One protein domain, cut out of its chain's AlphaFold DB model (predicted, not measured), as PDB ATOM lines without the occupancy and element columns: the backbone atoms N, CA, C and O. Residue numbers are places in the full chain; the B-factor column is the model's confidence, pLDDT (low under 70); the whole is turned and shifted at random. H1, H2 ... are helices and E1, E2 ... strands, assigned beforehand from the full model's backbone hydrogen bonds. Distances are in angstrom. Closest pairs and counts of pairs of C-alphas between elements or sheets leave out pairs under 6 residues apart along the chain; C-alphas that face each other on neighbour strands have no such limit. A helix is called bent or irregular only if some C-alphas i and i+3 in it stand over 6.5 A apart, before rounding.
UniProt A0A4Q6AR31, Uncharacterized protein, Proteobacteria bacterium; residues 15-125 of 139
ATOM      1  N   VAL A  15     -24.917  14.462  39.989       90.75
ATOM      2  CA  VAL A  15     -24.517  14.082  38.630       90.75
ATOM      3  C   VAL A  15     -23.120  14.616  38.340       90.75
ATOM      4  O   VAL A  15     -22.855  15.797  38.562       90.75
ATOM      5  N   ILE A  16     -22.254  13.766  37.789       91.88
ATOM      6  CA  ILE A  16     -20.925  14.143  37.289       91.88
ATOM      7  C   ILE A  16     -20.831  13.790  35.810       91.88
ATOM      8  O   ILE A  16     -21.270  12.722  35.389       91.88
ATOM      9  N   TYR A  17     -20.193  14.666  35.037       93.50
ATOM     10  CA  TYR A  17     -19.809  14.406  33.653       93.50
ATOM     11  C   TYR A  17     -18.288  14.348  33.536       93.50
ATOM     12  O   TYR A  17     -17.596  15.166  34.143       93.50
ATOM     13  N   ARG A  18     -17.764  13.405  32.748       94.19
ATOM     14  CA  ARG A  18     -16.329  13.311  32.430       94.19
ATOM     15  C   ARG A  18     -16.130  12.996  30.956       94.19
ATOM     16  O   ARG A  18     -16.907  12.242  30.378       94.19
ATOM     17  N   ILE A  19     -15.089  13.575  30.366       94.88
ATOM     18  CA  ILE A  19     -14.594  13.175  29.050       94.88
ATOM     19  C   ILE A  19     -13.346  12.336  29.286       94.88
ATOM     20  O   ILE A  19     -12.357  12.842  29.812       94.88
ATOM     21  N   GLU A  20     -13.394  11.069  28.901       93.94
ATOM     22  CA  GLU A  20     -12.263  10.149  29.032       93.94
ATOM     23  C   GLU A  20     -12.045   9.421  27.706       93.94
ATOM     24  O   GLU A  20     -12.990   9.192  26.943       93.94
ATOM     25  N   LYS A  21     -10.786   9.092  27.400       90.94
ATOM     26  CA  LYS A  21     -10.454   8.317  26.203       90.94
ATOM     27  C   LYS A  21     -10.674   6.839  26.484       90.94
ATOM     28  O   LYS A  21     -10.189   6.312  27.480       90.94
ATOM     29  N   ASP A  22     -11.373   6.177  25.576       84.50
ATOM     30  CA  ASP A  22     -11.510   4.729  25.584       84.50
ATOM     31  C   ASP A  22     -10.117   4.082  25.451       84.50
ATOM     32  O   ASP A  22      -9.378   4.428  24.528       84.50
ATOM     33  N   PRO A  23      -9.723   3.161  26.341       84.00
ATOM     34  CA  PRO A  23      -8.381   2.584  26.326       84.00
ATOM     35  C   PRO A  23      -8.110   1.692  25.107       84.00
ATOM     36  O   PRO A  23      -6.950   1.446  24.787       84.00
ATOM     37  N   GLN A  24      -9.149   1.193  24.430       81.44
ATOM     38  CA  GLN A  24      -9.014   0.341  23.248       81.44
ATOM     39  C   GLN A  24      -8.954   1.172  21.969       81.44
ATOM     40  O   GLN A  24      -8.120   0.919  21.104       81.44
ATOM     41  N   THR A  25      -9.826   2.173  21.853       80.06
ATOM     42  CA  THR A  25      -9.981   2.953  20.611       80.06
ATOM     43  C   THR A  25      -9.292   4.319  20.662       80.06
ATOM     44  O   THR A  25      -9.182   5.000  19.644       80.06
ATOM     45  N   ASN A  26      -8.831   4.749  21.841       83.19
ATOM     46  CA  ASN A  26      -8.296   6.085  22.128       83.19
ATOM     47  C   ASN A  26      -9.277   7.234  21.804       83.19
ATOM     48  O   ASN A  26      -8.880   8.400  21.717       83.19
ATOM     49  N   ARG A  27     -10.568   6.920  21.620       84.12
ATOM     50  CA  ARG A  27     -11.622   7.885  21.285       84.12
ATOM     51  C   ARG A  27     -12.195   8.512  22.551       84.12
ATOM     52  O   ARG A  27     -12.485   7.776  23.494       84.12
ATOM     53  N   PRO A  28     -12.386   9.841  22.602       92.00
ATOM     54  CA  PRO A  28     -12.987  10.471  23.763       92.00
ATOM     55  C   PRO A  28     -14.497  10.209  23.785       92.00
ATOM     56  O   PRO A  28     -15.212  10.417  22.798       92.00
ATOM     57  N   ASN A  29     -14.978   9.744  24.932       93.12
ATOM     58  CA  ASN A  29     -16.390   9.523  25.206       93.12
ATOM     59  C   ASN A  29     -16.826  10.402  26.379       93.12
ATOM     60  O   ASN A  29     -16.044  10.690  27.285       93.12
ATOM     61  N   LEU A  30     -18.097  10.795  26.367       95.50
ATOM     62  CA  LEU A  30     -18.751  11.442  27.492       95.50
ATOM     63  C   LEU A  30     -19.346  10.382  28.407       95.50
ATOM     64  O   LEU A  30     -20.203   9.598  27.998       95.50
ATOM     65  N   TYR A  31     -18.926  10.414  29.659       95.25
ATOM     66  CA  TYR A  31     -19.419   9.575  30.736       95.25
ATOM     67  C   TYR A  31     -20.303  10.395  31.670       95.25
ATOM     68  O   TYR A  31     -20.042  11.583  31.889       95.25
ATOM     69  N   ARG A  32     -21.334   9.761  32.236       94.94
ATOM     70  CA  ARG A  32     -22.229  10.387  33.217       94.94
ATOM     71  C   ARG A  32     -22.420   9.474  34.416       94.94
ATOM     72  O   ARG A  32     -22.996   8.404  34.270       94.94
ATOM     73  N   GLY A  33     -21.970   9.926  35.579       92.88
ATOM     74  CA  GLY A  33     -22.216   9.267  36.858       92.88
ATOM     75  C   GLY A  33     -23.394   9.894  37.579       92.88
ATOM     76  O   GLY A  33     -23.617  11.102  37.477       92.88
ATOM     77  N   GLU A  34     -24.132   9.070  38.313       92.38
ATOM     78  CA  GLU A  34     -25.308   9.479  39.078       92.38
ATOM     79  C   GLU A  34     -25.282   8.856  40.472       92.38
ATOM     80  O   GLU A  34     -24.929   7.687  40.628       92.38
ATOM     81  N   ALA A  35     -25.700   9.623  41.476       88.81
ATOM     82  CA  ALA A  35     -25.915   9.138  42.832       88.81
ATOM     83  C   ALA A  35     -27.170   9.770  43.439       88.81
ATOM     84  O   ALA A  35     -27.445  10.953  43.246       88.81
ATOM     85  N   THR A  36     -27.929   8.982  44.198       86.06
ATOM     86  CA  THR A  36     -29.113   9.454  44.939       86.06
ATOM     87  C   THR A  36     -28.747  10.190  46.227       86.06
ATOM     88  O   THR A  36     -29.580  10.875  46.811       86.06
ATOM     89  N   THR A  37     -27.497  10.070  46.673       82.69
ATOM     90  CA  THR A  37     -26.935  10.805  47.804       82.69
ATOM     91  C   THR A  37     -25.791  11.688  47.324       82.69
ATOM     92  O   THR A  37     -25.042  11.320  46.418       82.69
ATOM     93  N   ILE A  38     -25.654  12.873  47.921       81.38
ATOM     94  CA  ILE A  38     -24.502  13.742  47.661       81.38
ATOM     95  C   ILE A  38     -23.281  13.072  48.308       81.38
ATOM     96  O   ILE A  38     -23.308  12.848  49.521       81.38
ATOM     97  N   PRO A  39     -22.238  12.717  47.539       79.44
ATOM     98  CA  PRO A  39     -21.060  12.077  48.100       79.44
ATOM     99  C   PRO A  39     -20.269  13.071  48.957       79.44
ATOM    100  O   PRO A  39     -20.211  14.263  48.657       79.44
ATOM    101  N   GLU A  40     -19.616  12.572  50.007       78.56
ATOM    102  CA  GLU A  40     -18.756  13.391  50.878       78.56
ATOM    103  C   GLU A  40     -17.508  13.919  50.146       78.56
ATOM    104  O   GLU A  40     -16.922  14.918  50.557       78.56
ATOM    105  N   SER A  41     -17.118  13.270  49.043       78.88
ATOM    106  CA  SER A  41     -16.017  13.674  48.171       78.88
ATOM    107  C   SER A  41     -16.429  13.610  46.701       78.88
ATOM    108  O   SER A  41     -17.048  12.642  46.260       78.88
ATOM    109  N   LEU A  42     -16.016  14.613  45.920       70.19
ATOM    110  CA  LEU A  42     -16.160  14.624  44.457       70.19
ATOM    111  C   LEU A  42     -15.263  13.581  43.762       70.19
ATOM    112  O   LEU A  42     -15.440  13.300  42.576       70.19
ATOM    113  N   GLU A  43     -14.306  13.016  44.500       70.06
ATOM    114  CA  GLU A  43     -13.407  11.952  44.046       70.06
ATOM    115  C   GLU A  43     -13.976  10.553  44.299       70.06
ATOM    116  O   GLU A  43     -13.399   9.575  43.830       70.06
ATOM    117  N   ALA A  44     -15.097  10.441  45.024       73.62
ATOM    118  CA  ALA A  44     -15.746   9.159  45.256       73.62
ATOM    119  C   ALA A  44     -16.034   8.454  43.920       73.62
ATOM    120  O   ALA A  44     -16.570   9.055  42.984       73.62
ATOM    121  N   GLU A  45     -15.667   7.173  43.832       79.25
ATOM    122  CA  GLU A  45     -15.908   6.367  42.639       79.25
ATOM    123  C   GLU A  45     -17.412   6.151  42.457       79.25
ATOM    124  O   GLU A  45     -18.047   5.352  43.147       79.25
ATOM    125  N   LEU A  46     -17.991   6.889  41.515       86.75
ATOM    126  CA  LEU A  46     -19.337   6.643  41.016       86.75
ATOM    127  C   LEU A  46     -19.259   5.721  39.796       86.75
ATOM    128  O   LEU A  46     -18.323   5.846  39.004       86.75
ATOM    129  N   PRO A  47     -20.242   4.830  39.581       89.75
ATOM    130  CA  PRO A  47     -20.387   4.161  38.297       89.75
ATOM    131  C   PRO A  47     -20.519   5.212  37.190       89.75
ATOM    132  O   PRO A  47     -21.457   6.007  37.193       89.75
ATOM    133  N   MET A  48     -19.571   5.215  36.253       92.38
ATOM    134  CA  MET A  48     -19.522   6.141  35.121       92.38
ATOM    135  C   MET A  48     -19.831   5.370  33.827       92.38
ATOM    136  O   MET A  48     -18.905   4.960  33.129       92.38
ATOM    137  N   PRO A  49     -21.102   5.095  33.484       94.75
ATOM    138  CA  PRO A  49     -21.448   4.570  32.168       94.75
ATOM    139  C   PRO A  49     -21.188   5.605  31.064       94.75
ATOM    140  O   PRO A  49     -21.239   6.820  31.286       94.75
ATOM    141  N   ILE A  50     -20.944   5.112  29.847       94.31
ATOM    142  CA  ILE A  50     -20.867   5.955  28.648       94.31
ATOM    143  C   ILE A  50     -22.257   6.547  28.391       94.31
ATOM    144  O   ILE A  50     -23.213   5.809  28.157       94.31
ATOM    145  N   LEU A  51     -22.349   7.875  28.400       95.31
ATOM    146  CA  LEU A  51     -23.543   8.617  28.005       95.31
ATOM    147  C   LEU A  51     -23.581   8.825  26.489       95.31
ATOM    148  O   LEU A  51     -24.622   8.642  25.864       95.31
ATOM    149  N   ALA A  52     -22.451   9.225  25.902       92.88
ATOM    150  CA  ALA A  52     -22.329   9.475  24.469       92.88
ATOM    151  C   ALA A  52     -20.902   9.202  23.981       92.88
ATOM    152  O   ALA A  52     -19.927   9.451  24.692       92.88
ATOM    153  N   ARG A  53     -20.779   8.691  22.755       91.06
ATOM    154  CA  ARG A  53     -19.490   8.409  22.110       91.06
ATOM    155  C   ARG A  53     -19.046   9.575  21.235       91.06
ATOM    156  O   ARG A  53     -19.873  10.394  20.847       91.06
ATOM    157  N   ASN A  54     -17.753   9.618  20.910       90.50
ATOM    158  CA  ASN A  54     -17.168  10.599  19.988       90.50
ATOM    159  C   ASN A  54     -17.400  12.061  20.423       90.50
ATOM    160  O   ASN A  54     -17.559  12.957  19.592       90.50
ATOM    161  N   ILE A  55     -17.397  12.308  21.737       93.56
ATOM    162  CA  ILE A  55     -17.543  13.648  22.308       93.56
ATOM    163  C   ILE A  55     -16.157  14.178  22.647       93.56
ATOM    164  O   ILE A  55     -15.479  13.650  23.525       93.56
ATOM    165  N   LYS A  56     -15.739  15.238  21.957       93.06
ATOM    166  CA  LYS A  56     -14.441  15.885  22.161       93.06
ATOM    167  C   LYS A  56     -14.431  16.742  23.421       93.06
ATOM    168  O   LYS A  56     -13.457  16.714  24.166       93.06
ATOM    169  N   ALA A  57     -15.496  17.506  23.654       95.19
ATOM    170  CA  ALA A  57     -15.586  18.388  24.809       95.19
ATOM    171  C   ALA A  57     -17.033  18.639  25.239       95.19
ATOM    172  O   ALA A  57     -17.949  18.698  24.416       95.19
ATOM    173  N   ILE A  58     -17.206  18.864  26.539       96.00
ATOM    174  CA  ILE A  58     -18.400  19.463  27.131       96.00
ATOM    175  C   ILE A  58     -17.968  20.708  27.905       96.00
ATOM    176  O   ILE A  58     -17.025  20.657  28.692       96.00
ATOM    177  N   ARG A  59     -18.636  21.837  27.666       96.25
ATOM    178  CA  ARG A  59     -18.388  23.104  28.366       96.25
ATOM    179  C   ARG A  59     -19.693  23.579  28.982       96.25
ATOM    180  O   ARG A  59     -20.699  23.716  28.285       96.25
ATOM    181  N   ILE A  60     -19.674  23.822  30.287       95.25
ATOM    182  CA  ILE A  60     -20.824  24.328  31.036       95.25
ATOM    183  C   ILE A  60     -20.444  25.711  31.537       95.25
ATOM    184  O   ILE A  60     -19.572  25.843  32.384       95.25
ATOM    185  N   ALA A  61     -21.094  26.733  30.992       96.31
ATOM    186  CA  ALA A  61     -20.821  28.117  31.330       96.31
ATOM    187  C   ALA A  61     -22.011  28.707  32.108       96.31
ATOM    188  O   ALA A  61     -23.070  28.928  31.510       96.31
ATOM    189  N   PRO A  62     -21.903  28.919  33.429       94.44
ATOM    190  CA  PRO A  62     -22.954  29.541  34.236       94.44
ATOM    191  C   PRO A  62     -23.111  31.042  33.957       94.44
ATOM    192  O   PRO A  62     -22.133  31.759  33.748       94.44
ATOM    193  N   TRP A  63     -24.352  31.534  33.981       91.44
ATOM    194  CA  TRP A  63     -24.663  32.964  33.897       91.44
ATOM    195  C   TRP A  63     -24.583  33.631  35.267       91.44
ATOM    196  O   TRP A  63     -25.252  33.196  36.207       91.44
ATOM    197  N   ASN A  64     -23.843  34.734  35.357       87.25
ATOM    198  CA  ASN A  64     -23.640  35.454  36.612       87.25
ATOM    199  C   ASN A  64     -24.513  36.701  36.818       87.25
ATOM    200  O   ASN A  64     -24.331  37.410  37.804       87.25
ATOM    201  N   GLY A  65     -25.427  36.989  35.891       86.00
ATOM    202  CA  GLY A  65     -26.202  38.233  35.862       86.00
ATOM    203  C   GLY A  65     -25.825  39.145  34.695       86.00
ATOM    204  O   GLY A  65     -26.699  39.835  34.181       86.00
ATOM    205  N   GLU A  66     -24.574  39.080  34.234       89.19
ATOM    206  CA  GLU A  66     -24.013  39.960  33.198       89.19
ATOM    207  C   GLU A  66     -23.401  39.186  32.023       89.19
ATOM    208  O   GLU A  66     -23.598  39.580  30.879       89.19
ATOM    209  N   ASP A  67     -22.701  38.081  32.296       92.31
ATOM    210  CA  ASP A  67     -22.006  37.258  31.307       92.31
ATOM    211  C   ASP A  67     -22.014  35.766  31.683       92.31
ATOM    212  O   ASP A  67     -22.191  35.371  32.841       92.31
ATOM    213  N   PHE A  68     -21.757  34.916  30.684       93.81
ATOM    214  CA  PHE A  68     -21.455  33.501  30.900       93.81
ATOM    215  C   PHE A  68     -19.986  33.329  31.302       93.81
ATOM    216  O   PHE A  68     -19.088  33.709  30.550       93.81
ATOM    217  N   ARG A  69     -19.743  32.737  32.472       92.69
ATOM    218  CA  ARG A  69     -18.404  32.463  33.018       92.69
ATOM    219  C   ARG A  69     -18.010  31.010  32.779       92.69
ATOM    220  O   ARG A  69     -18.872  30.193  32.492       92.69
ATOM    221  N   GLU A  70     -16.725  30.692  32.881       91.62
ATOM    222  CA  GLU A  70     -16.242  29.303  32.796       91.62
ATOM    223  C   GLU A  70     -16.442  28.543  34.114       91.62
ATOM    224  O   GLU A  70     -16.633  27.332  34.107       91.62
ATOM    225  N   GLU A  71     -16.473  29.264  35.235       88.31
ATOM    226  CA  GLU A  71     -16.582  28.697  36.575       88.31
ATOM    227  C   GLU A  71     -17.714  29.363  37.368       88.31
ATOM    228  O   GLU A  71     -18.018  30.549  37.189       88.31
ATOM    229  N   TRP A  72     -18.335  28.591  38.266       87.50
ATOM    230  CA  TRP A  72     -19.268  29.098  39.271       87.50
ATOM    231  C   TRP A  72     -18.620  29.016  40.649       87.50
ATOM    232  O   TRP A  72     -18.413  27.922  41.166       87.50
ATOM    233  N   ASP A  73     -18.337  30.167  41.255       80.75
ATOM    234  CA  ASP A  73     -17.808  30.230  42.615       80.75
ATOM    235  C   ASP A  73     -18.922  30.601  43.600       80.75
ATOM    236  O   ASP A  73     -19.280  31.771  43.767       80.75
ATOM    237  N   SER A  74     -19.463  29.584  44.270       71.31
ATOM    238  CA  SER A  74     -20.496  29.735  45.295       71.31
ATOM    239  C   SER A  74     -19.956  30.218  46.648       71.31
ATOM    240  O   SER A  74     -20.715  30.281  47.610       71.31
ATOM    241  N   THR A  75     -18.663  30.541  46.774       72.50
ATOM    242  CA  THR A  75     -18.081  31.068  48.022       72.50
ATOM    243  C   THR A  75     -18.111  32.598  48.094       72.50
ATOM    244  O   THR A  75     -18.090  33.169  49.196       72.50
ATOM    245  N   ARG A  76     -18.227  33.276  46.941       70.19
ATOM    246  CA  ARG A  76     -18.303  34.743  46.845       70.19
ATOM    247  C   ARG A  76     -19.563  35.276  47.522       70.19
ATOM    248  O   ARG A  76     -20.632  34.681  47.428       70.19
ATOM    249  N   SER A  77     -19.437  36.428  48.188       62.25
ATOM    250  CA  SER A  77     -20.495  37.032  49.017       62.25
ATOM    251  C   SER A  77     -21.834  37.173  48.307       62.25
ATOM    252  O   SER A  77     -22.876  36.974  48.924       62.25
ATOM    253  N   ASP A  78     -21.793  37.507  47.021       63.22
ATOM    254  CA  ASP A  78     -22.979  37.899  46.271       63.22
ATOM    255  C   ASP A  78     -23.784  36.678  45.810       63.22
ATOM    256  O   ASP A  78     -24.981  36.800  45.564       63.22
ATOM    257  N   TRP A  79     -23.136  35.506  45.703       64.56
ATOM    258  CA  TRP A  79     -23.705  34.277  45.127       64.56
ATOM    259  C   TRP A  79     -23.644  33.084  46.089       64.56
ATOM    260  O   TRP A  79     -23.882  31.940  45.686       64.56
ATOM    261  N   ARG A  80     -23.335  33.343  47.364       68.31
ATOM    262  CA  ARG A  80     -23.251  32.318  48.401       68.31
ATOM    263  C   ARG A  80     -24.552  31.529  48.486       68.31
ATOM    264  O   ARG A  80     -25.623  32.116  48.610       68.31
ATOM    265  N   ASP A  81     -24.429  30.207  48.417       69.94
ATOM    266  CA  ASP A  81     -25.544  29.254  48.461       69.94
ATOM    267  C   ASP A  81     -26.587  29.440  47.340       69.94
ATOM    268  O   ASP A  81     -27.720  28.976  47.459       69.94
ATOM    269  N   THR A  82     -26.215  30.094  46.229       78.38
ATOM    270  CA  THR A  82     -27.095  30.277  45.064       78.38
ATOM    271  C   THR A  82     -26.596  29.519  43.839       78.38
ATOM    272  O   THR A  82     -25.396  29.426  43.566       78.38
ATOM    273  N   LEU A  83     -27.545  28.980  43.073       85.12
ATOM    274  CA  LEU A  83     -27.291  28.414  41.752       85.12
ATOM    275  C   LEU A  83     -27.423  29.498  40.675       85.12
ATOM    276  O   LEU A  83     -28.231  30.421  40.832       85.12
ATOM    277  N   PRO A  84     -26.704  29.372  39.547       88.62
ATOM    278  CA  PRO A  84     -26.902  30.264  38.415       88.62
ATOM    279  C   PRO A  84     -28.334  30.127  37.873       88.62
ATOM    280  O   PRO A  84     -28.919  29.043  37.855       88.62
ATOM    281  N   ARG A  85     -28.913  31.232  37.393       88.06
ATOM    282  CA  ARG A  85     -30.268  31.239  36.798       88.06
ATOM    283  C   ARG A  85     -30.321  30.570  35.431       88.06
ATOM    284  O   ARG A  85     -31.360  30.050  35.027       88.06
ATOM    285  N   MET A  86     -29.207  30.628  34.713       93.75
ATOM    286  CA  MET A  86     -29.042  30.044  33.394       93.75
ATOM    287  C   MET A  86     -27.679  29.383  33.305       93.75
ATOM    288  O   MET A  86     -26.700  29.878  33.865       93.75
ATOM    289  N   VAL A  87     -27.606  28.305  32.541       95.44
ATOM    290  CA  VAL A  87     -26.342  27.696  32.136       95.44
ATOM    291  C   VAL A  87     -26.344  27.541  30.625       95.44
ATOM    292  O   VAL A  87     -27.341  27.130  30.028       95.44
ATOM    293  N   ARG A  88     -25.230  27.885  29.990       96.88
ATOM    294  CA  ARG A  88     -24.978  27.565  28.591       96.88
ATOM    295  C   ARG A  88     -24.210  26.257  28.545       96.88
ATOM    296  O   ARG A  88     -23.117  26.171  29.095       96.88
ATOM    297  N   VAL A  89     -24.780  25.263  27.882       96.38
ATOM    298  CA  VAL A  89     -24.134  23.972  27.657       96.38
ATOM    299  C   VAL A  89     -23.710  23.910  26.203       96.38
ATOM    300  O   VAL A  89     -24.514  24.127  25.293       96.38
ATOM    301  N   GLU A  90     -22.434  23.634  25.991       97.44
ATOM    302  CA  GLU A  90     -21.848  23.420  24.682       97.44
ATOM    303  C   GLU A  90     -21.239  22.024  24.627       97.44
ATOM    304  O   GLU A  90     -20.480  21.634  25.515       97.44
ATOM    305  N   VAL A  91     -21.590  21.277  23.586       96.56
ATOM    306  CA  VAL A  91     -21.061  19.942  23.321       96.56
ATOM    307  C   VAL A  91     -20.395  19.970  21.956       96.56
ATOM    308  O   VAL A  91     -21.010  20.355  20.962       96.56
ATOM    309  N   GLU A  92     -19.132  19.572  21.923       96.00
ATOM    310  CA  GLU A  92     -18.336  19.426  20.713       96.00
ATOM    311  C   GLU A  92     -18.170  17.932  20.426       96.00
ATOM    312  O   GLU A  92     -17.582  17.205  21.228       96.00
ATOM    313  N   ALA A  93     -18.706  17.476  19.298       93.94
ATOM    314  CA  ALA A  93     -18.627  16.090  18.845       93.94
ATOM    315  C   ALA A  93     -17.853  16.010  17.527       93.94
ATOM    316  O   ALA A  93     -17.865  16.962  16.747       93.94
ATOM    317  N   TYR A  94     -17.193  14.887  17.256       91.25
ATOM    318  CA  TYR A  94     -16.602  14.663  15.934       91.25
ATOM    319  C   TYR A  94     -17.703  14.529  14.873       91.25
ATOM    320  O   TYR A  94     -18.763  13.967  15.135       91.25
ATOM    321  N   ALA A  95     -17.475  15.098  13.687       86.75
ATOM    322  CA  ALA A  95     -18.487  15.235  12.636       86.75
ATOM    323  C   ALA A  95     -18.834  13.914  11.933       86.75
ATOM    324  O   ALA A  95     -19.854  13.829  11.251       86.75
ATOM    325  N   TYR A  96     -17.983  12.903  12.082       80.56
ATOM    326  CA  TYR A  96     -18.195  11.572  11.543       80.56
ATOM    327  C   TYR A  96     -17.925  10.520  12.610       80.56
ATOM    328  O   TYR A  96     -17.001  10.632  13.421       80.56
ATOM    329  N   ASP A  97     -18.710   9.454  12.549       70.94
ATOM    330  CA  ASP A  97     -18.285   8.174  13.085       70.94
ATOM    331  C   ASP A  97     -17.252   7.607  12.110       70.94
ATOM    332  O   ASP A  97     -17.434   7.690  10.896       70.94
ATOM    333  N   ALA A  98     -16.125   7.100  12.607       65.94
ATOM    334  CA  ALA A  98     -15.174   6.485  11.691       65.94
ATOM    335  C   ALA A  98     -15.693   5.128  11.234       65.94
ATOM    336  O   ALA A  98     -16.240   4.369  12.035       65.94
ATOM    337  N   ASP A  99     -15.441   4.820   9.965       68.69
ATOM    338  CA  ASP A  99     -15.806   3.542   9.353       68.69
ATOM    339  C   ASP A  99     -15.158   2.343  10.070       68.69
ATOM    340  O   ASP A  99     -15.728   1.255  10.110       68.69
ATOM    341  N   ASP A 100     -13.983   2.554  10.677       70.50
ATOM    342  CA  ASP A 100     -13.352   1.614  11.600       70.50
ATOM    343  C   ASP A 100     -13.479   2.136  13.045       70.50
ATOM    344  O   ASP A 100     -12.908   3.186  13.371       70.50
ATOM    345  N   PRO A 101     -14.173   1.412  13.945       64.31
ATOM    346  CA  PRO A 101     -14.307   1.802  15.349       64.31
ATOM    347  C   PRO A 101     -12.963   1.887  16.090       64.31
ATOM    348  O   PRO A 101     -12.880   2.571  17.109       64.31
ATOM    349  N   ASN A 102     -11.911   1.246  15.572       68.25
ATOM    350  CA  ASN A 102     -10.557   1.285  16.126       68.25
ATOM    351  C   ASN A 102      -9.644   2.306  15.437       68.25
ATOM    352  O   ASN A 102      -8.497   2.467  15.860       68.25
ATOM    353  N   ALA A 103     -10.112   3.004  14.396       71.06
ATOM    354  CA  ALA A 103      -9.296   4.032  13.769       71.06
ATOM    355  C   ALA A 103      -9.005   5.148  14.787       71.06
ATOM    356  O   ALA A 103      -9.935   5.625  15.455       71.06
ATOM    357  N   PRO A 104      -7.746   5.599  14.905       70.44
ATOM    358  CA  PRO A 104      -7.411   6.714  15.773       70.44
ATOM    359  C   PRO A 104      -8.095   7.992  15.267       70.44
ATOM    360  O   PRO A 104      -8.058   8.284  14.074       70.44
ATOM    361  N   ILE A 105      -8.707   8.755  16.175       73.38
ATOM    362  CA  ILE A 105      -9.215  10.104  15.883       73.38
ATOM    363  C   ILE A 105      -8.074  11.101  16.080       73.38
ATOM    364  O   ILE A 105      -7.383  11.057  17.104       73.38
ATOM    365  N   ASN A 106      -7.884  12.008  15.126       76.81
ATOM    366  CA  ASN A 106      -6.943  13.116  15.262       76.81
ATOM    367  C   ASN A 106      -7.629  14.302  15.962       76.81
ATOM    368  O   ASN A 106      -8.805  14.573  15.739       76.81
ATOM    369  N   GLU A 107      -6.905  15.068  16.780       77.44
ATOM    370  CA  GLU A 107      -7.474  16.246  17.464       77.44
ATOM    371  C   GLU A 107      -8.001  17.309  16.486       77.44
ATOM    372  O   GLU A 107      -8.900  18.085  16.831       77.44
ATOM    373  N   ASN A 108      -7.453  17.313  15.269       83.62
ATOM    374  CA  ASN A 108      -7.817  18.211  14.176       83.62
ATOM    375  C   ASN A 108      -8.941  17.674  13.280       83.62
ATOM    376  O   ASN A 108      -9.285  18.329  12.296       83.62
ATOM    377  N   ASP A 109      -9.493  16.499  13.590       86.25
ATOM    378  CA  ASP A 109     -10.633  15.973  12.849       86.25
ATOM    379  C   ASP A 109     -11.826  16.936  12.974       86.25
ATOM    380  O   ASP A 109     -12.016  17.563  14.026       86.25
ATOM    381  N   PRO A 110     -12.624  17.102  11.905       90.44
ATOM    382  CA  PRO A 110     -13.729  18.046  11.885       90.44
ATOM    383  C   PRO A 110     -14.723  17.742  13.002       90.44
ATOM    384  O   PRO A 110     -15.108  16.591  13.227       90.44
ATOM    385  N   THR A 111     -15.171  18.796  13.679       93.69
ATOM    386  CA  THR A 111     -16.146  18.714  14.764       93.69
ATOM    387  C   THR A 111     -17.399  19.518  14.458       93.69
ATOM    388  O   THR A 111     -17.397  20.463  13.666       93.69
ATOM    389  N   VAL A 112     -18.496  19.120  15.092       94.44
ATOM    390  CA  VAL A 112     -19.755  19.857  15.129       94.44
ATOM    391  C   VAL A 112     -19.997  20.282  16.568       94.44
ATOM    392  O   VAL A 112     -19.898  19.484  17.501       94.44
ATOM    393  N   THR A 113     -20.330  21.554  16.749       96.19
ATOM    394  CA  THR A 113     -20.646  22.115  18.059       96.19
ATOM    395  C   THR A 113     -22.138  22.380  18.163       96.19
ATOM    396  O   THR A 113     -22.697  23.151  17.383       96.19
ATOM    397  N   MET A 114     -22.781  21.778  19.161       95.88
ATOM    398  CA  MET A 114     -24.149  22.105  19.547       95.88
ATOM    399  C   MET A 114     -24.124  22.949  20.817       95.88
ATOM    400  O   MET A 114     -23.427  22.630  21.780       95.88
ATOM    401  N   ARG A 115     -24.917  24.022  20.833       96.75
ATOM    402  CA  ARG A 115     -25.005  24.948  21.960       96.75
ATOM    403  C   ARG A 115     -26.458  25.159  22.352       96.75
ATOM    404  O   ARG A 115     -27.296  25.443  21.502       96.75
ATOM    405  N   THR A 116     -26.731  25.073  23.647       96.50
ATOM    406  CA  THR A 116     -28.049  25.346  24.222       96.50
ATOM    407  C   THR A 116     -27.925  26.185  25.490       96.50
ATOM    408  O   THR A 116     -26.891  26.172  26.161       96.50
ATOM    409  N   VAL A 117     -28.976  26.936  25.812       95.81
ATOM    410  CA  VAL A 117     -29.094  27.695  27.061       95.81
ATOM    411  C   VAL A 117     -30.270  27.131  27.840       95.81
ATOM    412  O   VAL A 117     -31.386  27.061  27.332       95.81
ATOM    413  N   ILE A 118     -30.003  26.725  29.075       93.19
ATOM    414  CA  ILE A 118     -30.978  26.116  29.971       93.19
ATOM    415  C   ILE A 118     -31.288  27.116  31.079       93.19
ATOM    416  O   ILE A 118     -30.381  27.591  31.762       93.19
ATOM    417  N   PHE A 119     -32.572  27.411  31.268       90.75
ATOM    418  CA  PHE A 119     -33.069  28.203  32.390       90.75
ATOM    419  C   PHE A 119     -33.377  27.281  33.571       90.75
ATOM    420  O   PHE A 119     -34.005  26.240  33.387       90.75
ATOM    421  N   ILE A 120     -32.969  27.671  34.779       86.38
ATOM    422  CA  ILE A 120     -33.174  26.899  36.011       86.38
ATOM    423  C   ILE A 120     -34.315  27.556  36.811       86.38
ATOM    424  O   ILE A 120     -34.090  28.557  37.493       86.38
ATOM    425  N   PRO A 121     -35.554  27.019  36.775       69.75
ATOM    426  CA  PRO A 121     -36.736  27.729  37.279       69.75
ATOM    427  C   PRO A 121     -36.698  28.010  38.786       69.75
ATOM    428  O   PRO A 121     -37.191  29.036  39.246       69.75
ATOM    429  N   ARG A 122     -36.096  27.112  39.579       64.94
ATOM    430  CA  ARG A 122     -36.024  27.250  41.045       64.94
ATOM    431  C   ARG A 122     -34.879  28.138  41.541       64.94
ATOM    432  O   ARG A 122     -34.889  28.499  42.712       64.94
ATOM    433  N   ALA A 123     -33.966  28.573  40.668       57.91
ATOM    434  CA  ALA A 123     -32.980  29.604  41.009       57.91
ATOM    435  C   ALA A 123     -33.630  30.990  41.215       57.91
ATOM    436  O   ALA A 123     -33.023  31.891  41.781       57.91
ATOM    437  N   ILE A 124     -34.883  31.166  40.780       48.09
ATOM    438  CA  ILE A 124     -35.638  32.425  40.861       48.09
ATOM    439  C   ILE A 124     -36.173  32.686  42.287       48.09
ATOM    440  O   ILE A 124     -36.444  33.830  42.640       48.09
ATOM    441  N   VAL A 125     -36.289  31.653  43.133       44.72
ATOM    442  CA  VAL A 125     -36.822  31.784  44.509       44.72
ATOM    443  C   VAL A 125     -35.755  32.270  45.501       44.72
ATOM    444  O   VAL A 125     -36.083  32.780  46.572       44.72
TER     445      VAL A 125
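This is residues 15 to 125 of the 139 residues of an uncharacterized protein of Proteobacteria bacterium (UniProt A0A4Q6AR31). Two small three-stranded antiparallel sheets, E4 E5 E6 and E1 E2 E3, stand as an open V, meeting where E3 runs on into E4 and where E1 and E2 come close to E4. Loops extend the long axis at both ends of the larger sheet, residues 63 to 85 at one end and 95 to 110 at the other. The printed part has 111 residues, with E1 E2 E3 E4 E5 E6 H1 along the chain; under half are in named elements, and the class is mostly strand. It is loose, with a radius of gyration of the C-alphas of 16.8 A, and elongated, spanning 51 by 32 by 21 A.

Begin with the larger sheet: E4, residues 55 to 62, runs 20.6 A from C-alpha 55 at (-17.543, 13.648, 22.308). E5, residues 86 to 94, is 26.4 A long, and E6, residues 111 to 119, is 26.2 A long. In the other sheet, find C-alpha 15 at (-24.517, 14.082, 38.630), where E1, residues 15 to 21, starts its 19.6 A. E2, residues 28 to 35, covers 23.1 A, and E3 is residues 50 to 52. H1, residues 121 to 124, ends at C-alpha 124, (-35.638, 32.425, 40.861); it is neither bent nor irregular, but only just: C-alphas 121 and 124 are 6.0 A apart.

E4, E5 and E6 form a meander, each strand the antiparallel neighbour of the one before, twisted, with C-alphas up to 4.3 A off its best plane. In the hairpin E4 and E5, look for N 59 and O 90, 2.8 A apart; in the hairpin E5 and E6, for N 91 and O 114, 2.9 A. The second meander is E1, E2 and E3: in the hairpin E1 and E2, N 18 and O 31 are 3.0 A apart, and in the hairpin E2 and E3, N 30 and O 52 are 2.8 A apart. These N and O pairs are within hydrogen-bond range. E3 runs on into E4 at 83 degrees. The closest C-alphas of E2 and E4 are those of Asn 29 and Ile 55, 5.2 A apart; of E1 and E4, those of Ile 19 and Ala 57, 6.8 A. E2 and E5 are near each other, with 5 pairs of C-alphas within 10 A, while E1 and E6 are apart. H1 is not on either sheet; it is too short for an O i to N i+4 pair, and its 1 O i to N i+3 pair is within range.

The two C-alphas farthest apart are those of Ser 77 and Asp 99, 52.1 A. The printed part has no cut. The links E2 to E3, E4 to E5 and E5 to E6 are long, with 14, 23 and 16 residues. Mean pLDDT of the printed part is 84.8; look for values under 70 at residues 77 to 81, 98 to 99, 101 to 102 and 121 to 125.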